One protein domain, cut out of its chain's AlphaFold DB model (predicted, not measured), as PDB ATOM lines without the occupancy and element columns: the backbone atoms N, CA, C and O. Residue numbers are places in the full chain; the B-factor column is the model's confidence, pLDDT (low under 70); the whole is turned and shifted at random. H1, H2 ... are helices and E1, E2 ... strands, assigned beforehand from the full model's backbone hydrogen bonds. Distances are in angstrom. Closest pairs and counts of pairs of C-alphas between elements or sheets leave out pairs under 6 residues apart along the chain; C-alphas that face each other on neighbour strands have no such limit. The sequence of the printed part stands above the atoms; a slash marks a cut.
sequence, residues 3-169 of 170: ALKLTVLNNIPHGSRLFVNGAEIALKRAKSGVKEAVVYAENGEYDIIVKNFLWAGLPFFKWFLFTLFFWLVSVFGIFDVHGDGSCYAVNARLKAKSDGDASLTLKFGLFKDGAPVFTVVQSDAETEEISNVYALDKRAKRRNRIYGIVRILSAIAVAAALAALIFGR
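This is residues 3 to 169 of the 170 residues of an uncharacterized protein of Clostridiales bacterium (UniProt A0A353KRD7). Two sheets stand face to face as a sandwich, and from one end of it the long helix H2 leads away as an arm, with the shorter helix H1 near it; residues 159 to 169 stick out free. One sheet is branched and antiparallel, made of E2, E4, E5, E8 and E9; the other is mixed, in the order E3, E1, E6, E7. The printed part has 167 residues, with nine named strands and two named helices in the order E1 E2 E3 E4 H1 E5 E6 E7 E8 E9 H2, and its class is mixed, helices and strands. The whole is loose, with a radius of gyration of the C-alphas of 21.4 A, and the C-alphas span 79 by 34 by 24 A, the arm adding to the length.

In the branched sheet, E5 is residues 88 to 97, 28.6 A long, E4 residues 45 to 52, 22.9 A, E2 residues 16 to 20, E8 residues 126 to 131 and E9 residues 134 to 136. In the other sheet, E1 is residues 3 to 9, beginning at C-alpha 3 (-2.138, 31.190, 41.452), E3 residues 35 to 41, 20.1 A, E6 residues 102 to 108, and E7 residues 118 to 123. H1 is residues 60 to 73, 20.0 A. H2 is residues 138 to 167, 43.7 A, ending at C-alpha 167 (65.259, 49.211, 52.539).

E4 lies on one side of E5, with N 48 and O 94 2.8 A apart; on the other side lie E8, with N 95 and O 128 at 2.9 A, and E9, with N 89 and O 135 at 2.8 A. E8 runs on into E9 at 6 degrees. E2 is the antiparallel neighbour of E4, with N 19 and O 49 at 2.8 A. In the strongly twisted second sheet, E1 and E6 are parallel, with N 7 and O 104 at 2.8 A. E3 is antiparallel to E1, with N 6 and O 37 at 2.8 A, and the hairpin E6 and E7 has N 105 and O 122 at 2.8 A. The facing parts of the sandwich are 10.5 A centre to centre. H2 only grazes the branched sheet, with residues 138 to 141. H1 and H2 are close but not clearly touching, the closest C-alphas, of Trp 71 and Arg 151, 7.5 A apart, at a steep tilt of 38 degrees, the same way. In H1 and H2 every O i to N i+4 pair is within hydrogen-bond range.

The C-alphas farthest apart, of Asp 99 and Arg 169, are 80.0 A apart. The printed part has no cut; the links E2 to E3 and H1 to E5 are long. The mean pLDDT of the printed part is 83.0, and residues 55 to 58, 74 to 86 and 169 are under 70.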
ATOM      1  N   ALA A   3      -3.342  30.988  40.663       90.38
ATOM      2  CA  ALA A   3      -2.138  31.190  41.452       90.38
ATOM      3  C   ALA A   3      -1.183  30.000  41.295       90.38
ATOM      4  O   ALA A   3      -1.541  28.854  41.551       90.38
ATOM      5  N   LEU A   4       0.071  30.272  40.945       91.25
ATOM      6  CA  LEU A   4       1.154  29.298  41.003       91.25
ATOM      7  C   LEU A   4       2.012  29.565  42.235       91.25
ATOM      8  O   LEU A   4       2.712  30.580  42.321       91.25
ATOM      9  N   LYS A   5       2.000  28.623  43.178       93.12
ATOM     10  CA  LYS A   5       2.941  28.601  44.295       93.12
ATOM     11  C   LYS A   5       4.256  27.973  43.838       93.12
ATOM     12  O   LYS A   5       4.378  26.753  43.739       93.12
ATOM     13  N   LEU A   6       5.256  28.814  43.609       92.19
ATOM     14  CA  LEU A   6       6.602  28.397  43.253       92.19
ATOM     15  C   LEU A   6       7.465  28.226  44.505       92.19
ATOM     16  O   LEU A   6       7.727  29.181  45.239       92.19
ATOM     17  N   THR A   7       7.961  27.014  44.706       92.75
ATOM     18  CA  THR A   7       8.868  26.649  45.794       92.75
ATOM     19  C   THR A   7      10.243  26.335  45.224       92.75
ATOM     20  O   THR A   7      10.375  25.605  44.244       92.75
ATOM     21  N   VAL A   8      11.288  26.875  45.842       91.19
ATOM     22  CA  VAL A   8      12.672  26.677  45.420       91.19
ATOM     23  C   VAL A   8      13.471  26.000  46.527       91.19
ATOM     24  O   VAL A   8      13.695  26.565  47.601       91.19
ATOM     25  N   LEU A   9      13.926  24.785  46.228       87.81
ATOM     26  CA  LEU A   9      14.869  24.015  47.026       87.81
ATOM     27  C   LEU A   9      16.300  24.344  46.589       87.81
ATOM     28  O   LEU A   9      16.608  24.390  45.395       87.81
ATOM     29  N   ASN A  10      17.183  24.514  47.577       85.44
ATOM     30  CA  ASN A  10      18.519  25.105  47.439       85.44
ATOM     31  C   ASN A  10      18.486  26.583  47.017       85.44
ATOM     32  O   ASN A  10      17.445  27.166  46.725       85.44
ATOM     33  N   ASN A  11      19.647  27.234  47.030       82.06
ATOM     34  CA  ASN A  11      19.745  28.596  46.523       82.06
ATOM     35  C   ASN A  11      19.730  28.600  44.993       82.06
ATOM     36  O   ASN A  11      20.373  27.760  44.365       82.06
ATOM     37  N   ILE A  12      19.058  29.604  44.420       83.62
ATOM     38  CA  ILE A  12      19.241  29.961  43.012       83.62
ATOM     39  C   ILE A  12      20.751  30.148  42.761       83.62
ATOM     40  O   ILE A  12      21.437  30.732  43.612       83.62
ATOM     41  N   PRO A  13      21.273  29.682  41.616       81.56
ATOM     42  CA  PRO A  13      22.676  29.829  41.262       81.56
ATOM     43  C   PRO A  13      23.116  31.295  41.359       81.56
ATOM     44  O   PRO A  13      22.454  32.186  40.826       81.56
ATOM     45  N   HIS A  14      24.232  31.553  42.044       75.88
ATOM     46  CA  HIS A  14      24.720  32.907  42.319       75.88
ATOM     47  C   HIS A  14      24.796  33.775  41.048       75.88
ATOM     48  O   HIS A  14      25.286  33.324  40.014       75.88
ATOM     49  N   GLY A  15      24.306  35.017  41.127       75.19
ATOM     50  CA  GLY A  15      24.240  35.946  39.989       75.19
ATOM     51  C   GLY A  15      23.112  35.665  38.985       75.19
ATOM     52  O   GLY A  15      22.966  36.413  38.018       75.19
ATOM     53  N   SER A  16      22.304  34.623  39.205       84.62
ATOM     54  CA  SER A  16      21.112  34.337  38.400       84.62
ATOM     55  C   SER A  16      19.874  34.983  39.001       84.62
ATOM     56  O   SER A  16      19.756  35.146  40.216       84.62
ATOM     57  N   ARG A  17      18.933  35.320  38.130       89.44
ATOM     58  CA  ARG A  17      17.635  35.898  38.458       89.44
ATOM     59  C   ARG A  17      16.540  35.011  37.891       89.44
ATOM     60  O   ARG A  17      16.709  34.403  36.830       89.44
ATOM     61  N   LEU A  18      15.439  34.942  38.624       91.81
ATOM     62  CA  LEU A  18      14.252  34.192  38.257       91.81
ATOM     63  C   LEU A  18      13.216  35.163  37.694       91.81
ATOM     64  O   LEU A  18      12.907  36.176  38.317       91.81
ATOM     65  N   PHE A  19      12.678  34.827  36.533       92.62
ATOM     66  CA  PHE A  19      11.626  35.567  35.862       92.62
ATOM     67  C   PHE A  19      10.431  34.647  35.669       92.62
ATOM     68  O   PHE A  19      10.611  33.482  35.325       92.62
ATOM     69  N   VAL A  20       9.226  35.173  35.856       92.50
ATOM     70  CA  VAL A  20       7.996  34.485  35.459       92.50
ATOM     71  C   VAL A  20       7.166  35.449  34.631       92.50
ATOM     72  O   VAL A  20       6.981  36.599  35.027       92.50
ATOM     73  N   ASN A  21       6.728  35.008  33.452       91.75
ATOM     74  CA  ASN A  21       5.980  35.832  32.495       91.75
ATOM     75  C   ASN A  21       6.698  37.157  32.163       91.75
ATOM     76  O   ASN A  21       6.084  38.207  32.006       91.75
ATOM     77  N   GLY A  22       8.034  37.115  32.097       88.31
ATOM     78  CA  GLY A  22       8.888  38.265  31.783       88.31
ATOM     79  C   GLY A  22       9.221  39.195  32.957       88.31
ATOM     80  O   GLY A  22      10.156  39.986  32.833       88.31
ATOM     81  N   ALA A  23       8.545  39.079  34.105       90.38
ATOM     82  CA  ALA A  23       8.820  39.886  35.295       90.38
ATOM     83  C   ALA A  23       9.804  39.184  36.242       90.38
ATOM     84  O   ALA A  23       9.685  37.986  36.486       90.38
ATOM     85  N   GLU A  24      10.776  39.923  36.787       91.94
ATOM     86  CA  GLU A  24      11.696  39.398  37.806       91.94
ATOM     87  C   GLU A  24      10.948  39.165  39.125       91.94
ATOM     88  O   GLU A  24      10.231  40.047  39.599       91.94
ATOM     89  N   ILE A  25      11.135  37.991  39.732       91.06
ATOM     90  CA  ILE A  25      10.451  37.614  40.971       91.06
ATOM     91  C   ILE A  25      11.454  37.422  42.097       91.06
ATOM     92  O   ILE A  25      12.353  36.581  42.038       91.06
ATOM     93  N   ALA A  26      11.252  38.178  43.173       87.12
ATOM     94  CA  ALA A  26      11.989  38.005  44.411       87.12
ATOM     95  C   ALA A  26      11.363  36.877  45.243       87.12
ATOM     96  O   ALA A  26      10.205  36.956  45.657       87.12
ATOM     97  N   LEU A  27      12.148  35.838  45.528       87.38
ATOM     98  CA  LEU A  27      11.729  34.769  46.429       87.38
ATOM     99  C   LEU A  27      11.796  35.232  47.886       87.38
ATOM    100  O   LEU A  27      12.825  35.744  48.336       87.38
ATOM    101  N   LYS A  28      10.731  34.988  48.650       87.19
ATOM    102  CA  LYS A  28      10.689  35.261  50.090       87.19
ATOM    103  C   LYS A  28      11.026  33.994  50.866       87.19
ATOM    104  O   LYS A  28      10.678  32.889  50.457       87.19
ATOM    105  N   ARG A  29      11.719  34.137  51.996       86.19
ATOM    106  CA  ARG A  29      12.027  33.000  52.871       86.19
ATOM    107  C   ARG A  29      10.804  32.676  53.729       86.19
ATOM    108  O   ARG A  29      10.353  33.526  54.492       86.19
ATOM    109  N   ALA A  30      10.283  31.462  53.599       84.75
ATOM    110  CA  ALA A  30       9.195  30.953  54.423       84.75
ATOM    111  C   ALA A  30       9.703  30.514  55.810       84.75
ATOM    112  O   ALA A  30      10.904  30.319  56.021       84.75
ATOM    113  N   LYS A  31       8.779  30.309  56.764       76.00
ATOM    114  CA  LYS A  31       9.095  29.824  58.127       76.00
ATOM    115  C   LYS A  31       9.776  28.448  58.133       76.00
ATOM    116  O   LYS A  31      10.554  28.163  59.032       76.00
ATOM    117  N   SER A  32       9.526  27.634  57.108       74.38
ATOM    118  CA  SER A  32      10.177  26.340  56.861       74.38
ATOM    119  C   SER A  32      11.652  26.458  56.446       74.38
ATOM    120  O   SER A  32      12.338  25.451  56.308       74.38
ATOM    121  N   GLY A  33      12.152  27.674  56.204       76.31
ATOM    122  CA  GLY A  33      13.508  27.927  55.718       76.31
ATOM    123  C   GLY A  33      13.658  27.850  54.195       76.31
ATOM    124  O   GLY A  33      14.701  28.270  53.690       76.31
ATOM    125  N   VAL A  34      12.626  27.387  53.482       86.12
ATOM    126  CA  VAL A  34      12.562  27.288  52.016       86.12
ATOM    127  C   VAL A  34      12.214  28.647  51.396       86.12
ATOM    128  O   VAL A  34      11.657  29.525  52.059       86.12
ATOM    129  N   LYS A  35      12.591  28.856  50.133       89.31
ATOM    130  CA  LYS A  35      12.287  30.076  49.382       89.31
ATOM    131  C   LYS A  35      11.037  29.870  48.530       89.31
ATOM    132  O   LYS A  35      10.986  28.928  47.747       89.31
ATOM    133  N   GLU A  36      10.059  30.755  48.668       91.94
ATOM    134  CA  GLU A  36       8.754  30.642  48.016       91.94
ATOM    135  C   GLU A  36       8.349  31.967  47.353       91.94
ATOM    136  O   GLU A  36       8.710  33.057  47.816       91.94
ATOM    137  N   ALA A  37       7.578  31.873  46.273       91.94
ATOM    138  CA  ALA A  37       6.868  32.983  45.653       91.94
ATOM    139  C   ALA A  37       5.502  32.513  45.143       91.94
ATOM    140  O   ALA A  37       5.331  31.351  44.785       91.94
ATOM    141  N   VAL A  38       4.536  33.428  45.104       90.56
ATOM    142  CA  VAL A  38       3.229  33.191  44.485       90.56
ATOM    143  C   VAL A  38       3.125  34.109  43.282       90.56
ATOM    144  O   VAL A  38       3.378  35.310  43.401       90.56
ATOM    145  N   VAL A  39       2.796  33.533  42.133       90.88
ATOM    146  CA  VAL A  39       2.671  34.245  40.861       90.88
ATOM    147  C   VAL A  39       1.269  34.030  40.332       90.88
ATOM    148  O   VAL A  39       0.742  32.931  40.448       90.88
ATOM    149  N   TYR A  40       0.676  35.063  39.745       87.81
ATOM    150  CA  TYR A  40      -0.663  34.976  39.178       87.81
ATOM    151  C   TYR A  40      -0.602  35.088  37.661       87.81
ATOM    152  O   TYR A  40       0.147  35.912  37.129       87.81
ATOM    153  N   ALA A  41      -1.405  34.280  36.976       87.69
ATOM    154  CA  ALA A  41      -1.610  34.368  35.535       87.69
ATOM    155  C   ALA A  41      -3.109  34.353  35.205       87.69
ATOM    156  O   ALA A  41      -3.908  33.690  35.874       87.69
ATOM    157  N   GLU A  42      -3.497  35.092  34.166       80.44
ATOM    158  CA  GLU A  42      -4.886  35.122  33.691       80.44
ATOM    159  C   GLU A  42      -5.254  33.839  32.943       80.44
ATOM    160  O   GLU A  42      -6.311  33.272  33.198       80.44
ATOM    161  N   ASN A  43      -4.339  33.336  32.112       85.12
ATOM    162  CA  ASN A  43      -4.573  32.178  31.244       85.12
ATOM    163  C   ASN A  43      -4.049  30.855  31.829       85.12
ATOM    164  O   ASN A  43      -3.978  29.862  31.114       85.12
ATOM    165  N   GLY A  44      -3.600  30.846  33.090       85.56
ATOM    166  CA  GLY A  44      -3.030  29.649  33.720       85.56
ATOM    167  C   GLY A  44      -1.690  29.182  33.135       85.56
ATOM    168  O   GLY A  44      -1.208  28.108  33.487       85.56
ATOM    169  N   GLU A  45      -1.072  29.978  32.259       90.50
ATOM    170  CA  GLU A  45       0.230  29.705  31.652       90.50
ATOM    171  C   GLU A  45       1.334  30.535  32.322       90.50
ATOM    172  O   GLU A  45       1.204  31.748  32.535       90.50
ATOM    173  N   TYR A  46       2.438  29.866  32.646       92.06
ATOM    174  CA  TYR A  46       3.583  30.435  33.343       92.06
ATOM    175  C   TYR A  46       4.863  30.119  32.573       92.06
ATOM    176  O   TYR A  46       5.258  28.963  32.440       92.06
ATOM    177  N   ASP A  47       5.538  31.159  32.094       92.88
ATOM    178  CA  ASP A  47       6.852  31.058  31.468       92.88
ATOM    179  C   ASP A  47       7.935  31.393  32.491       92.88
ATOM    180  O   ASP A  47       8.149  32.561  32.827       92.88
ATOM    181  N   ILE A  48       8.591  30.363  33.018       92.81
ATOM    182  CA  ILE A  48       9.583  30.461  34.083       92.81
ATOM    183  C   ILE A  48      10.972  30.441  33.454       92.81
ATOM    184  O   ILE A  48      11.387  29.455  32.851       92.81
ATOM    185  N   ILE A  49      11.722  31.525  33.632       93.12
ATOM    186  CA  ILE A  49      13.063  31.692  33.076       93.12
ATOM    187  C   ILE A  49      14.047  31.955  34.209       93.12
ATOM    188  O   ILE A  49      13.902  32.904  34.976       93.12
ATOM    189  N   VAL A  50      15.107  31.161  34.278       91.31
ATOM    190  CA  VAL A  50      16.269  31.423  35.124       91.31
ATOM    191  C   VAL A  50      17.408  31.840  34.218       91.31
ATOM    192  O   VAL A  50      17.877  31.051  33.396       91.31
ATOM    193  N   LYS A  51      17.877  33.076  34.383       88.81
ATOM    194  CA  LYS A  51      19.022  33.576  33.622       88.81
ATOM    195  C   LYS A  51      20.021  34.303  34.494       88.81
ATOM    196  O   LYS A  51      19.636  35.001  35.431       88.81
ATOM    197  N   ASN A  52      21.299  34.171  34.173       85.56
ATOM    198  CA  ASN A  52      22.333  35.029  34.732       85.56
ATOM    199  C   ASN A  52      22.898  35.974  33.678       85.56
ATOM    200  O   ASN A  52      22.784  35.760  32.473       85.56
ATOM    201  N   PHE A  53      23.513  37.041  34.170       74.25
ATOM    202  CA  PHE A  53      24.247  37.986  33.346       74.25
ATOM    203  C   PHE A  53      25.712  37.901  33.753       74.25
ATOM    204  O   PHE A  53      26.094  38.393  34.813       74.25
ATOM    205  N   LEU A  54      26.518  37.231  32.928       71.75
ATOM    206  CA  LEU A  54      27.960  37.150  33.137       71.75
ATOM    207  C   LEU A  54      28.610  38.480  32.745       71.75
ATOM    208  O   LEU A  54      28.428  38.979  31.628       71.75
ATOM    209  N   TRP A  55      29.438  39.025  33.632       64.12
ATOM    210  CA  TRP A  55      30.208  40.248  33.378       64.12
ATOM    211  C   TRP A  55      31.242  40.050  32.261       64.12
ATOM    212  O   TRP A  55      31.672  41.008  31.608       64.12
ATOM    213  N   ALA A  56      31.580  38.793  31.957       60.00
ATOM    214  CA  ALA A  56      32.347  38.392  30.781       60.00
ATOM    215  C   ALA A  56      31.760  38.855  29.425       60.00
ATOM    216  O   ALA A  56      32.483  38.861  28.422       60.00
ATOM    217  N   GLY A  57      30.497  39.297  29.378       60.84
ATOM    218  CA  GLY A  57      29.901  39.937  28.202       60.84
ATOM    219  C   GLY A  57      30.497  41.313  27.857       60.84
ATOM    220  O   GLY A  57      30.449  41.725  26.698       60.84
ATOM    221  N   LEU A  58      31.122  42.011  28.815       66.44
ATOM    222  CA  LEU A  58      31.690  43.346  28.593       66.44
ATOM    223  C   LEU A  58      32.894  43.327  27.625       66.44
ATOM    224  O   LEU A  58      33.641  42.337  27.568       66.44
ATOM    225  N   PRO A  59      33.153  44.428  26.887       77.50
ATOM    226  CA  PRO A  59      34.391  44.599  26.127       77.50
ATOM    227  C   PRO A  59      35.619  44.381  27.015       77.50
ATOM    228  O   PRO A  59      35.636  44.828  28.162       77.50
ATOM    229  N   PHE A  60      36.651  43.711  26.488       72.56
ATOM    230  CA  PHE A  60      37.833  43.314  27.269       72.56
ATOM    231  C   PHE A  60      38.487  44.500  27.987       72.56
ATOM    232  O   PHE A  60      38.789  44.396  29.168       72.56
ATOM    233  N   PHE A  61      38.623  45.637  27.297       77.25
ATOM    234  CA  PHE A  61      39.204  46.852  27.862       77.25
ATOM    235  C   PHE A  61      38.400  47.398  29.050       77.25
ATOM    236  O   PHE A  61      38.971  47.691  30.095       77.25
ATOM    237  N   LYS A  62      37.066  47.475  28.923       78.38
ATOM    238  CA  LYS A  62      36.190  47.945  30.009       78.38
ATOM    239  C   LYS A  62      36.260  47.001  31.205       78.38
ATOM    240  O   LYS A  62      36.462  47.460  32.319       78.38
ATOM    241  N   TRP A  63      36.144  45.696  30.958       78.25
ATOM    242  CA  TRP A  63      36.270  44.677  32.000       78.25
ATOM    243  C   TRP A  63      37.609  44.804  32.738       78.25
ATOM    244  O   TRP A  63      37.615  44.961  33.950       78.25
ATOM    245  N   PHE A  64      38.725  44.850  32.005       74.50
ATOM    246  CA  PHE A  64      40.061  44.963  32.586       74.50
ATOM    247  C   PHE A  64      40.241  46.234  33.427       74.50
ATOM    248  O   PHE A  64      40.775  46.160  34.530       74.50
ATOM    249  N   LEU A  65      39.765  47.385  32.941       78.62
ATOM    250  CA  LEU A  65      39.895  48.655  33.655       78.62
ATOM    251  C   LEU A  65      39.077  48.673  34.952       78.62
ATOM    252  O   LEU A  65      39.593  49.084  35.988       78.62
ATOM    253  N   PHE A  66      37.833  48.182  34.913       74.88
ATOM    254  CA  PHE A  66      37.002  48.036  36.112       74.88
ATOM    255  C   PHE A  66      37.669  47.123  37.134       74.88
ATOM    256  O   PHE A  66      37.774  47.461  38.309       74.88
ATOM    257  N   THR A  67      38.161  45.984  36.669       72.44
ATOM    258  CA  THR A  67      38.839  44.995  37.491       72.44
ATOM    259  C   THR A  67      40.112  45.549  38.147       72.44
ATOM    260  O   THR A  67      40.312  45.365  39.344       72.44
ATOM    261  N   LEU A  68      40.943  46.291  37.407       75.12
ATOM    262  CA  LEU A  68      42.140  46.940  37.952       75.12
ATOM    263  C   LEU A  68      41.792  48.054  38.950       75.12
ATOM    264  O   LEU A  68      42.424  48.166  39.997       75.12
ATOM    265  N   PHE A  69      40.773  48.860  38.645       76.62
ATOM    266  CA  PHE A  69      40.306  49.926  39.528       76.62
ATOM    267  C   PHE A  69      39.818  49.373  40.870       76.62
ATOM    268  O   PHE A  69      40.255  49.833  41.923       76.62
ATOM    269  N   PHE A  70      38.966  48.345  40.849       70.81
ATOM    270  CA  PHE A  70      38.492  47.711  42.077       70.81
ATOM    271  C   PHE A  70      39.619  47.038  42.853       70.81
ATOM    272  O   PHE A  70      39.603  47.093  44.078       70.81
ATOM    273  N   TRP A  71      40.616  46.467  42.174       71.00
ATOM    274  CA  TRP A  71      41.797  45.917  42.834       71.00
ATOM    275  C   TRP A  71      42.624  46.986  43.570       71.00
ATOM    276  O   TRP A  71      43.116  46.717  44.660       71.00
ATOM    277  N   LEU A  72      42.751  48.194  43.007       72.31
ATOM    278  CA  LEU A  72      43.462  49.314  43.640       72.31
ATOM    279  C   LEU A  72      42.687  49.920  44.820       72.31
ATOM    280  O   LEU A  72      43.285  50.262  45.836       72.31
ATOM    281  N   VAL A  73      41.366  50.080  44.680       70.31
ATOM    282  CA  VAL A  73      40.505  50.732  45.687       70.31
ATOM    283  C   VAL A  73      40.143  49.785  46.833       70.31
ATOM    284  O   VAL A  73      40.042  50.199  47.987       70.31
ATOM    285  N   SER A  74      39.960  48.500  46.539       67.19
ATOM    286  CA  SER A  74      39.855  47.460  47.556       67.19
ATOM    287  C   SER A  74      41.243  47.282  48.146       67.19
ATOM    288  O   SER A  74      42.111  46.809  47.430       67.19
ATOM    289  N   VAL A  75      41.474  47.681  49.400       60.56
ATOM    290  CA  VAL A  75      42.754  47.561  50.132       60.56
ATOM    291  C   VAL A  75      43.464  46.241  49.781       60.56
ATOM    292  O   VAL A  75      43.159  45.199  50.357       60.56
ATOM    293  N   PHE A  76      44.355  46.260  48.785       60.12
ATOM    294  CA  PHE A  76      45.065  45.081  48.268       60.12
ATOM    295  C   PHE A  76      44.182  43.884  47.838       60.12
ATOM    296  O   PHE A  76      44.605  42.727  47.894       60.12
ATOM    297  N   GLY A  77      42.943  44.124  47.403       53.50
ATOM    298  CA  GLY A  77      42.008  43.076  46.986       53.50
ATOM    299  C   GLY A  77      41.367  42.271  48.128       53.50
ATOM    300  O   GLY A  77      40.837  41.187  47.871       53.50
ATOM    301  N   ILE A  78      41.395  42.759  49.377       56.25
ATOM    302  CA  ILE A  78      40.749  42.095  50.533       56.25
ATOM    303  C   ILE A  78      39.212  42.100  50.409       56.25
ATOM    304  O   ILE A  78      38.567  41.113  50.750       56.25
ATOM    305  N   PHE A  79      38.618  43.155  49.844       52.25
ATOM    306  CA  PHE A  79      37.170  43.277  49.587       52.25
ATOM    307  C   PHE A  79      36.797  42.993  48.131       52.25
ATOM    308  O   PHE A  79      35.861  43.570  47.582       52.25
ATOM    309  N   ASP A  80      37.581  42.177  47.440       54.62
ATOM    310  CA  ASP A  80      37.348  41.903  46.031       54.62
ATOM    311  C   ASP A  80      36.165  40.937  45.835       54.62
ATOM    312  O   ASP A  80      36.308  39.718  45.880       54.62
ATOM    313  N   VAL A  81      34.971  41.511  45.664       52.47
ATOM    314  CA  VAL A  81      33.699  40.787  45.478       52.47
ATOM    315  C   VAL A  81      33.495  40.341  44.015       52.47
ATOM    316  O   VAL A  81      32.545  39.623  43.707       52.47
ATOM    317  N   HIS A  82      34.366  40.743  43.081       54.97
ATOM    318  CA  HIS A  82      34.051  40.712  41.650       54.97
ATOM    319  C   HIS A  82      34.791  39.611  40.888       54.97
ATOM    320  O   HIS A  82      35.756  39.843  40.163       54.97
ATOM    321  N   GLY A  83      34.254  38.397  40.991       53.03
ATOM    322  CA  GLY A  83      34.514  37.323  40.039       53.03
ATOM    323  C   GLY A  83      33.205  36.664  39.627       53.03
ATOM    324  O   GLY A  83      32.364  36.374  40.479       53.03
ATOM    325  N   ASP A  84      33.039  36.369  38.334       58.47
ATOM    326  CA  ASP A  84      32.015  35.431  37.855       58.47
ATOM    327  C   ASP A  84      32.414  34.026  38.353       58.47
ATOM    328  O   ASP A  84      32.940  33.214  37.590       58.47
ATOM    329  N   GLY A  85      32.288  33.760  39.659       59.06
ATOM    330  CA  GLY A  85      32.947  32.636  40.338       59.06
ATOM    331  C   GLY A  85      32.615  31.267  39.745       59.06
ATOM    332  O   GLY A  85      33.442  30.362  39.784       59.06
ATOM    333  N   SER A  86      31.439  31.128  39.129       65.88
ATOM    334  CA  SER A  86      31.013  29.893  38.479       65.88
ATOM    335  C   SER A  86      31.397  29.812  36.992       65.88
ATOM    336  O   SER A  86      31.577  28.710  36.494       65.88
ATOM    337  N   CYS A  87      31.576  30.928  36.267       79.19
ATOM    338  CA  CYS A  87      31.799  30.961  34.802       79.19
ATOM    339  C   CYS A  87      30.740  30.223  33.953       79.19
ATOM    340  O   CYS A  87      30.952  30.016  32.757       79.19
ATOM    341  N   TYR A  88      29.622  29.808  34.547       82.94
ATOM    342  CA  TYR A  88      28.554  29.097  33.852       82.94
ATOM    343  C   TYR A  88      27.477  30.083  33.426       82.94
ATOM    344  O   TYR A  88      26.962  30.835  34.252       82.94
ATOM    345  N   ALA A  89      27.129  30.061  32.147       84.75
ATOM    346  CA  ALA A  89      25.942  30.709  31.632       84.75
ATOM    347  C   ALA A  89      24.712  29.883  32.025       84.75
ATOM    348  O   ALA A  89      24.682  28.657  31.886       84.75
ATOM    349  N   VAL A  90      23.704  30.583  32.527       87.00
ATOM    350  CA  VAL A  90      22.409  30.048  32.924       87.00
ATOM    351  C   VAL A  90      21.382  30.707  32.019       87.00
ATOM    352  O   VAL A  90      21.244  31.928  32.029       87.00
ATOM    353  N   ASN A  91      20.696  29.905  31.212       87.25
ATOM    354  CA  ASN A  91      19.522  30.316  30.446       87.25
ATOM    355  C   ASN A  91      18.561  29.128  30.375       87.25
ATOM    356  O   ASN A  91      18.468  28.424  29.364       87.25
ATOM    357  N   ALA A  92      17.933  28.853  31.512       91.56
ATOM    358  CA  ALA A  92      16.982  27.770  31.648       91.56
ATOM    359  C   ALA A  92      15.558  28.318  31.567       91.56
ATOM    360  O   ALA A  92      15.259  29.356  32.158       91.56
ATOM    361  N   ARG A  93      14.695  27.627  30.834       94.12
ATOM    362  CA  ARG A  93      13.310  27.980  30.575       94.12
ATOM    363  C   ARG A  93      12.419  26.756  30.742       94.12
ATOM    364  O   ARG A  93      12.658  25.714  30.133       94.12
ATOM    365  N   LEU A  94      11.378  26.931  31.538       94.94
ATOM    366  CA  LEU A  94      10.332  25.963  31.829       94.94
ATOM    367  C   LEU A  94       8.991  26.639  31.581       94.94
ATOM    368  O   LEU A  94       8.749  27.727  32.100       94.94
ATOM    369  N   LYS A  95       8.111  25.983  30.839       93.62
ATOM    370  CA  LYS A  95       6.701  26.357  30.807       93.62
ATOM    371  C   LYS A  95       5.935  25.496  31.793       93.62
ATOM    372  O   LYS A  95       6.183  24.298  31.884       93.62
ATOM    373  N   ALA A  96       5.011  26.110  32.513       92.88
ATOM    374  CA  ALA A  96       4.041  25.413  33.336       92.88
ATOM    375  C   ALA A  96       2.632  25.867  32.946       92.88
ATOM    376  O   ALA A  96       2.406  27.062  32.744       92.88
ATOM    377  N   LYS A  97       1.693  24.930  32.846       92.50
ATOM    378  CA  LYS A  97       0.290  25.195  32.535       92.50
ATOM    379  C   LYS A  97      -0.613  24.540  33.568       92.50
ATOM    380  O   LYS A  97      -0.438  23.371  33.900       92.50
ATOM    381  N   SER A  98      -1.565  25.302  34.097       90.44
ATOM    382  CA  SER A  98      -2.562  24.785  35.029       90.44
ATOM    383  C   SER A  98      -3.905  25.485  34.871       90.44
ATOM    384  O   SER A  98      -3.978  26.713  34.781       90.44
ATOM    385  N   ASP A  99      -4.972  24.691  34.911       86.50
ATOM    386  CA  ASP A  99      -6.355  25.161  34.837       86.50
ATOM    387  C   ASP A  99      -6.853  25.774  36.161       86.50
ATOM    388  O   ASP A  99      -7.919  26.389  36.191       86.50
ATOM    389  N   GLY A 100      -6.070  25.684  37.245       88.00
ATOM    390  CA  GLY A 100      -6.398  26.251  38.553       88.00
ATOM    391  C   GLY A 100      -5.170  26.649  39.370       88.00
ATOM    392  O   GLY A 100      -4.086  26.888  38.830       88.00
ATOM    393  N   ASP A 101      -5.350  26.745  40.687       89.25
ATOM    394  CA  ASP A 101      -4.237  26.972  41.605       89.25
ATOM    395  C   ASP A 101      -3.332  25.738  41.636       89.25
ATOM    396  O   ASP A 101      -3.796  24.615  41.836       89.25
ATOM    397  N   ALA A 102      -2.032  25.950  41.450       92.31
ATOM    398  CA  ALA A 102      -1.055  24.875  41.348       92.31
ATOM    399  C   ALA A 102       0.178  25.146  42.202       92.31
ATOM    400  O   ALA A 102       0.545  26.293  42.476       92.31
ATOM    401  N   SER A 103       0.870  24.074  42.578       92.50
ATOM    402  CA  SER A 103       2.207  24.160  43.146       92.50
ATOM    403  C   SER A 103       3.263  23.668  42.158       92.50
ATOM    404  O   SER A 103       3.036  22.773  41.343       92.50
ATOM    405  N   LEU A 104       4.443  24.281  42.215       93.25
ATOM    406  CA  LEU A 104       5.618  23.856  41.471       93.25
ATOM    407  C   LEU A 104       6.842  23.977  42.370       93.25
ATOM    408  O   LEU A 104       7.135  25.047  42.899       93.25
ATOM    409  N   THR A 105       7.578  22.882  42.521       94.00
ATOM    410  CA  THR A 105       8.795  22.824  43.328       94.00
ATOM    411  C   THR A 105       9.999  22.551  42.442       94.00
ATOM    412  O   THR A 105      10.115  21.481  41.845       94.00
ATOM    413  N   LEU A 106      10.923  23.509  42.397       93.00
ATOM    414  CA  LEU A 106      12.177  23.421  41.655       93.00
ATOM    415  C   LEU A 106      13.339  23.186  42.615       93.00
ATOM    416  O   LEU A 106      13.464  23.873  43.629       93.00
ATOM    417  N   LYS A 107      14.234  22.261  42.276       92.75
ATOM    418  CA  LYS A 107      15.497  22.054  42.992       92.75
ATOM    419  C   LYS A 107      16.666  22.430  42.104       92.75
ATOM    420  O   LYS A 107      16.878  21.791  41.081       92.75
ATOM    421  N   PHE A 108      17.441  23.433  42.510       89.94
ATOM    422  CA  PHE A 108      18.621  23.842  41.749       89.94
ATOM    423  C   PHE A 108      19.783  22.867  41.942       89.94
ATOM    424  O   PHE A 108      20.098  22.455  43.069       89.94
ATOM    425  N   GLY A 109      20.396  22.498  40.815       86.19
ATOM    426  CA  GLY A 109      21.537  21.597  40.730       86.19
ATOM    427  C   GLY A 109      22.880  22.300  40.931       86.19
ATOM    428  O   GLY A 109      22.973  23.529  40.966       86.19
ATOM    429  N   LEU A 110      23.938  21.498  41.050       83.69
ATOM    430  CA  LEU A 110      25.314  21.986  41.138       83.69
ATOM    431  C   LEU A 110      25.817  22.475  39.775       83.69
ATOM    432  O   LEU A 110      25.466  21.928  38.732       83.69
ATOM    433  N   PHE A 111      26.708  23.465  39.805       82.88
ATOM    434  CA  PHE A 111      27.380  23.995  38.623       82.88
ATOM    435  C   PHE A 111      28.280  22.942  37.962       82.88
ATOM    436  O   PHE A 111      29.411  22.708  38.395       82.88
ATOM    437  N   LYS A 112      27.788  22.326  36.888       84.94
ATOM    438  CA  LYS A 112      28.537  21.371  36.071       84.94
ATOM    439  C   LYS A 112      28.133  21.536  34.611       84.94
ATOM    440  O   LYS A 112      26.949  21.605  34.311       84.94
ATOM    441  N   ASP A 113      29.121  21.591  33.723       84.88
ATOM    442  CA  ASP A 113      28.885  21.726  32.283       84.88
ATOM    443  C   ASP A 113      27.989  20.588  31.778       84.88
ATOM    444  O   ASP A 113      28.240  19.419  32.087       84.88
ATOM    445  N   GLY A 114      26.922  20.932  31.059       84.12
ATOM    446  CA  GLY A 114      25.951  19.960  30.555       84.12
ATOM    447  C   GLY A 114      24.961  19.416  31.596       84.12
ATOM    448  O   GLY A 114      24.072  18.654  31.229       84.12
ATOM    449  N   ALA A 115      25.079  19.777  32.879       87.94
ATOM    450  CA  ALA A 115      24.138  19.343  33.912       87.94
ATOM    451  C   ALA A 115      22.878  20.226  33.946       87.94
ATOM    452  O   ALA A 115      22.949  21.404  33.571       87.94
ATOM    453  N   PRO A 116      21.745  19.693  34.438       89.75
ATOM    454  CA  PRO A 116      20.519  20.464  34.546       89.75
ATOM    455  C   PRO A 116      20.633  21.610  35.550       89.75
ATOM    456  O   PRO A 116      21.231  21.463  36.621       89.75
ATOM    457  N   VAL A 117      20.040  22.758  35.205       89.12
ATOM    458  CA  VAL A 117      20.023  23.949  36.071       89.12
ATOM    459  C   VAL A 117      19.112  23.712  37.265       89.12
ATOM    460  O   VAL A 117      19.501  23.959  38.411       89.12
ATOM    461  N   PHE A 118      17.920  23.194  36.999       92.12
ATOM    462  CA  PHE A 118      16.968  22.776  38.014       92.12
ATOM    463  C   PHE A 118      16.366  21.416  37.672       92.12
ATOM    464  O   PHE A 118      16.466  20.927  36.553       92.12
ATOM    465  N   THR A 119      15.717  20.805  38.649       91.81
ATOM    466  CA  THR A 119      14.870  19.630  38.453       91.81
ATOM    467  C   THR A 119      13.505  19.922  39.052       91.81
ATOM    468  O   THR A 119      13.427  20.458  40.163       91.81
ATOM    469  N   VAL A 120      12.439  19.579  38.328       92.81
ATOM    470  CA  VAL A 120      11.076  19.611  38.866       92.81
ATOM    471  C   VAL A 120      10.927  18.457  39.855       92.81
ATOM    472  O   VAL A 120      11.052  17.293  39.489       92.81
ATOM    473  N   VAL A 121      10.729  18.780  41.132       90.69
ATOM    474  CA  VAL A 121      10.591  17.782  42.210       90.69
ATOM    475  C   VAL A 121       9.131  17.420  42.440       90.69
ATOM    476  O   VAL A 121       8.817  16.279  42.754       90.69
ATOM    477  N   GLN A 122       8.247  18.404  42.297       89.31
ATOM    478  CA  GLN A 122       6.812  18.252  42.477       89.31
ATOM    479  C   GLN A 122       6.103  19.304  41.628       89.31
ATOM    480  O   GLN A 122       6.538  20.459  41.613       89.31
ATOM    481  N   SER A 123       5.034  18.922  40.936       90.69
ATOM    482  CA  SER A 123       4.193  19.868  40.213       90.69
ATOM    483  C   SER A 123       2.754  19.381  40.120       90.69
ATOM    484  O   SER A 123       2.525  18.216  39.813       90.69
ATOM    485  N   ASP A 124       1.819  20.305  40.337       90.25
ATOM    486  CA  ASP A 124       0.390  20.129  40.043       90.25
ATOM    487  C   ASP A 124       0.011  20.755  38.684       90.25
ATOM    488  O   ASP A 124      -1.163  20.892  38.347       90.25
ATOM    489  N   ALA A 125       1.013  21.197  37.920       89.19
ATOM    490  CA  ALA A 125       0.876  21.807  36.608       89.19
ATOM    491  C   ALA A 125       1.524  20.904  35.552       89.19
ATOM    492  O   ALA A 125       2.510  20.211  35.819       89.19
ATOM    493  N   GLU A 126       1.007  20.943  34.330       89.94
ATOM    494  CA  GLU A 126       1.699  20.354  33.192       89.94
ATOM    495  C   GLU A 126       2.966  21.172  32.930       89.94
ATOM    496  O   GLU A 126       2.903  22.398  32.821       89.94
ATOM    497  N   THR A 127       4.128  20.516  32.884       92.00
ATOM    498  CA  THR A 127       5.421  21.195  32.742       92.00
ATOM    499  C   THR A 127       6.146  20.754  31.480       92.00
ATOM    500  O   THR A 127       6.239  19.568  31.178       92.00
ATOM    501  N   GLU A 128       6.689  21.727  30.753       92.38
ATOM    502  CA  GLU A 128       7.473  21.524  29.539       92.38
ATOM    503  C   GLU A 128       8.836  22.217  29.697       92.38
ATOM    504  O   GLU A 128       8.931  23.445  29.812       92.38
ATOM    505  N   GLU A 129       9.914  21.432  29.717       90.88
ATOM    506  CA  GLU A 129      11.283  21.952  29.756       90.88
ATOM    507  C   GLU A 129      11.740  22.357  28.346       90.88
ATOM    508  O   GLU A 129      11.918  21.514  27.471       90.88
ATOM    509  N   ILE A 130      11.969  23.657  28.129       91.00
ATOM    510  CA  ILE A 130      12.437  24.190  26.836       91.00
ATOM    511  C   ILE A 130      13.964  24.214  26.788       91.00
ATOM    512  O   ILE A 130      14.584  23.828  25.799       91.00
ATOM    513  N   SER A 131      14.588  24.705  27.858       91.94
ATOM    514  CA  SER A 131      16.039  24.706  28.017       91.94
ATOM    515  C   SER A 131      16.376  24.544  29.487       91.94
ATOM    516  O   SER A 131      15.792  25.201  30.340       91.94
ATOM    517  N   ASN A 132      17.315  23.670  29.829       91.06
ATOM    518  CA  ASN A 132      17.618  23.418  31.236       91.06
ATOM    519  C   ASN A 132      19.032  22.871  31.393       91.06
ATOM    520  O   ASN A 132      19.225  21.769  31.880       91.06
ATOM    521  N   VAL A 133      20.036  23.603  30.913       90.19
ATOM    522  CA  VAL A 133      21.425  23.131  30.940       90.19
ATOM    523  C   VAL A 133      22.356  24.272  31.335       90.19
ATOM    524  O   VAL A 133      22.245  25.383  30.812       90.19
ATOM    525  N   TYR A 134      23.285  23.998  32.249       87.88
ATOM    526  CA  TYR A 134      24.424  24.877  32.491       87.88
ATOM    527  C   TYR A 134      25.402  24.794  31.322       87.88
ATOM    528  O   TYR A 134      25.880  23.711  30.985       87.88
ATOM    529  N   ALA A 135      25.766  25.946  30.763       87.19
ATOM    530  CA  ALA A 135      26.772  26.026  29.711       87.19
ATOM    531  C   ALA A 135      28.027  26.724  30.233       87.19
ATOM    532  O   ALA A 135      27.960  27.851  30.724       87.19
ATOM    533  N   LEU A 136      29.189  26.084  30.131       85.19
ATOM    534  CA  LEU A 136      30.443  26.725  30.504       85.19
ATOM    535  C   LEU A 136      30.817  27.825  29.502       85.19
ATOM    536  O   LEU A 136      31.141  27.553  28.342       85.19
ATOM    537  N   ASP A 137      30.894  29.070  29.969       84.00
ATOM    538  CA  ASP A 137      31.404  30.167  29.154       84.00
ATOM    539  C   ASP A 137      32.943  30.144  29.170       84.00
ATOM    540  O   ASP A 137      33.619  30.548  30.126       84.00
ATOM    541  N   LYS A 138      33.528  29.668  28.064       83.31
ATOM    542  CA  LYS A 138      34.988  29.606  27.876       83.31
ATOM    543  C   LYS A 138      35.647  30.988  27.963       83.31
ATOM    544  O   LYS A 138      36.794  31.086  28.411       83.31
ATOM    545  N   ARG A 139      34.954  32.055  27.552       81.56
ATOM    546  CA  ARG A 139      35.450  33.435  27.618       81.56
ATOM    547  C   ARG A 139      35.493  33.909  29.065       81.56
ATOM    548  O   ARG A 139      36.525  34.445  29.475       81.56
ATOM    549  N   ALA A 140      34.434  33.658  29.835       80.25
ATOM    550  CA  ALA A 140      34.397  33.941  31.270       80.25
ATOM    551  C   ALA A 140      35.510  33.183  32.009       80.25
ATOM    552  O   ALA A 140      36.312  33.794  32.718       80.25
ATOM    553  N   LYS A 141      35.666  31.882  31.731       82.81
ATOM    554  CA  LYS A 141      36.726  31.043  32.314       82.81
ATOM    555  C   LYS A 141      38.129  31.580  32.031       82.81
ATOM    556  O   LYS A 141      38.967  31.650  32.931       82.81
ATOM    557  N   ARG A 142      38.402  31.978  30.782       82.62
ATOM    558  CA  ARG A 142      39.697  32.560  30.398       82.62
ATOM    559  C   ARG A 142      39.954  33.880  31.122       82.62
ATOM    560  O   ARG A 142      41.065  34.097  31.597       82.62
ATOM    561  N   ARG A 143      38.945  34.747  31.216       80.19
ATOM    562  CA  ARG A 143      39.052  36.046  31.890       80.19
ATOM    563  C   ARG A 143      39.284  35.905  33.387       80.19
ATOM    564  O   ARG A 143      40.217  36.519  33.882       80.19
ATOM    565  N   ASN A 144      38.555  35.029  34.076       79.12
ATOM    566  CA  ASN A 144      38.812  34.753  35.493       79.12
ATOM    567  C   ASN A 144      40.241  34.249  35.734       79.12
ATOM    568  O   ASN A 144      40.883  34.658  36.699       79.12
ATOM    569  N   ARG A 145      40.781  33.414  34.834       82.75
ATOM    570  CA  ARG A 145      42.186  32.989  34.919       82.75
ATOM    571  C   ARG A 145      43.152  34.168  34.757       82.75
ATOM    572  O   ARG A 145      44.077  34.291  35.550       82.75
ATOM    573  N   ILE A 146      42.941  35.023  33.752       83.06
ATOM    574  CA  ILE A 146      43.759  36.233  33.549       83.06
ATOM    575  C   ILE A 146      43.678  37.131  34.782       83.06
ATOM    576  O   ILE A 146      44.706  37.612  35.245       83.06
ATOM    577  N   TYR A 147      42.481  37.307  35.341       78.69
ATOM    578  CA  TYR A 147      42.288  38.128  36.522       78.69
ATOM    579  C   TYR A 147      43.089  37.620  37.718       78.69
ATOM    580  O   TYR A 147      43.826  38.390  38.328       78.69
ATOM    581  N   GLY A 148      43.015  36.316  38.000       78.38
ATOM    582  CA  GLY A 148      43.800  35.706  39.072       78.38
ATOM    583  C   GLY A 148      45.304  35.940  38.900       78.38
ATOM    584  O   GLY A 148      45.980  36.296  39.861       78.38
ATOM    585  N   ILE A 149      45.821  35.818  37.672       84.31
ATOM    586  CA  ILE A 149      47.238  36.077  37.371       84.31
ATOM    587  C   ILE A 149      47.592  37.547  37.614       84.31
ATOM    588  O   ILE A 149      48.562  37.828  38.312       84.31
ATOM    589  N   VAL A 150      46.810  38.484  37.066       82.12
ATOM    590  CA  VAL A 150      47.045  39.929  37.230       82.12
ATOM    591  C   VAL A 150      47.037  40.295  38.708       82.12
ATOM    592  O   VAL A 150      47.963  40.945  39.172       82.12
ATOM    593  N   ARG A 151      46.062  39.795  39.470       78.38
ATOM    594  CA  ARG A 151      45.965  40.023  40.912       78.38
ATOM    595  C   ARG A 151      47.227  39.579  41.662       78.38
ATOM    596  O   ARG A 151      47.707  40.318  42.517       78.38
ATOM    597  N   ILE A 152      47.771  38.401  41.343       83.44
ATOM    598  CA  ILE A 152      49.007  37.894  41.962       83.44
ATOM    599  C   ILE A 152      50.202  38.779  41.587       83.44
ATOM    600  O   ILE A 152      50.948  39.203  42.467       83.44
ATOM    601  N   LEU A 153      50.369  39.087  40.298       84.62
ATOM    602  CA  LEU A 153      51.478  39.918  39.817       84.62
ATOM    603  C   LEU A 153      51.443  41.319  40.429       84.62
ATOM    604  O   LEU A 153      52.473  41.826  40.870       84.62
ATOM    605  N   SER A 154      50.261  41.927  40.509       81.25
ATOM    606  CA  SER A 154      50.081  43.235  41.122       81.25
ATOM    607  C   SER A 154      50.371  43.200  42.627       81.25
ATOM    608  O   SER A 154      51.009  44.118  43.136       81.25
ATOM    609  N   ALA A 155      50.008  42.127  43.341       81.81
ATOM    610  CA  ALA A 155      50.360  41.975  44.755       81.81
ATOM    611  C   ALA A 155      51.883  41.874  44.972       81.81
ATOM    612  O   ALA A 155      52.423  42.546  45.851       81.81
ATOM    613  N   ILE A 156      52.583  41.095  44.137       87.19
ATOM    614  CA  ILE A 156      54.052  40.986  44.167       87.19
ATOM    615  C   ILE A 156      54.697  42.346  43.885       87.19
ATOM    616  O   ILE A 156      55.611  42.751  44.601       87.19
ATOM    617  N   ALA A 157      54.206  43.070  42.875       85.31
ATOM    618  CA  ALA A 157      54.729  44.383  42.513       85.31
ATOM    619  C   ALA A 157      54.611  45.387  43.667       85.31
ATOM    620  O   ALA A 157      55.568  46.107  43.949       85.31
ATOM    621  N   VAL A 158      53.477  45.409  44.379       85.00
ATOM    622  CA  VAL A 158      53.333  46.315  45.526       85.00
ATOM    623  C   VAL A 158      54.199  45.877  46.707       85.00
ATOM    624  O   VAL A 158      54.824  46.728  47.332       85.00
ATOM    625  N   ALA A 159      54.316  44.575  46.986       86.31
ATOM    626  CA  ALA A 159      55.226  44.087  48.024       86.31
ATOM    627  C   ALA A 159      56.688  44.486  47.743       86.31
ATOM    628  O   ALA A 159      57.382  44.962  48.641       86.31
ATOM    629  N   ALA A 160      57.136  44.363  46.489       88.56
ATOM    630  CA  ALA A 160      58.468  44.789  46.064       88.56
ATOM    631  C   ALA A 160      58.660  46.310  46.186       88.56
ATOM    632  O   ALA A 160      59.694  46.759  46.676       88.56
ATOM    633  N   ALA A 161      57.657  47.105  45.797       87.75
ATOM    634  CA  ALA A 161      57.697  48.560  45.936       87.75
ATOM    635  C   ALA A 161      57.785  49.000  47.409       87.75
ATOM    636  O   ALA A 161      58.576  49.878  47.746       87.75
ATOM    637  N   LEU A 162      57.021  48.358  48.300       88.44
ATOM    638  CA  LEU A 162      57.088  48.609  49.743       88.44
ATOM    639  C   LEU A 162      58.458  48.230  50.319       88.44
ATOM    640  O   LEU A 162      59.031  49.008  51.077       88.44
ATOM    641  N   ALA A 163      59.015  47.083  49.924       88.50
ATOM    642  CA  ALA A 163      60.355  46.676  50.341       88.50
ATOM    643  C   ALA A 163      61.425  47.680  49.876       88.50
ATOM    644  O   ALA A 163      62.259  48.094  50.676       88.50
ATOM    645  N   ALA A 164      61.368  48.135  48.622       90.44
ATOM    646  CA  ALA A 164      62.294  49.139  48.102       90.44
ATOM    647  C   ALA A 164      62.203  50.475  48.859       90.44
ATOM    648  O   ALA A 164      63.228  51.089  49.133       90.44
ATOM    649  N   LEU A 165      61.000  50.910  49.251       90.19
ATOM    650  CA  LEU A 165      60.820  52.129  50.048       90.19
ATOM    651  C   LEU A 165      61.370  52.008  51.474       90.19
ATOM    652  O   LEU A 165      61.836  53.003  52.024       90.19
ATOM    653  N   ILE A 166      61.293  50.818  52.073       90.12
ATOM    654  CA  ILE A 166      61.769  50.567  53.440       90.12
ATOM    655  C   ILE A 166      63.291  50.382  53.462       90.12
ATOM    656  O   ILE A 166      63.964  50.966  54.304       90.12
ATOM    657  N   PHE A 167      63.841  49.587  52.540       86.50
ATOM    658  CA  PHE A 167      65.259  49.211  52.539       86.50
ATOM    659  C   PHE A 167      66.146  50.109  51.673       86.50
ATOM    660  O   PHE A 167      67.340  50.185  51.925       86.50
ATOM    661  N   GLY A 168      65.592  50.790  50.667       72.75
ATOM    662  CA  GLY A 168      66.336  51.700  49.785       72.75
ATOM    663  C   GLY A 168      66.457  53.131  50.313       72.75
ATOM    664  O   GLY A 168      66.958  53.998  49.605       72.75
ATOM    665  N   ARG A 169      65.946  53.396  51.521       59.97
ATOM    666  CA  ARG A 169      65.977  54.711  52.180       59.97
ATOM    667  C   ARG A 169      66.976  54.773  53.352       59.97
ATOM    668  O   ARG A 169      67.015  55.793  54.037       59.97
TER     669      ARG A 169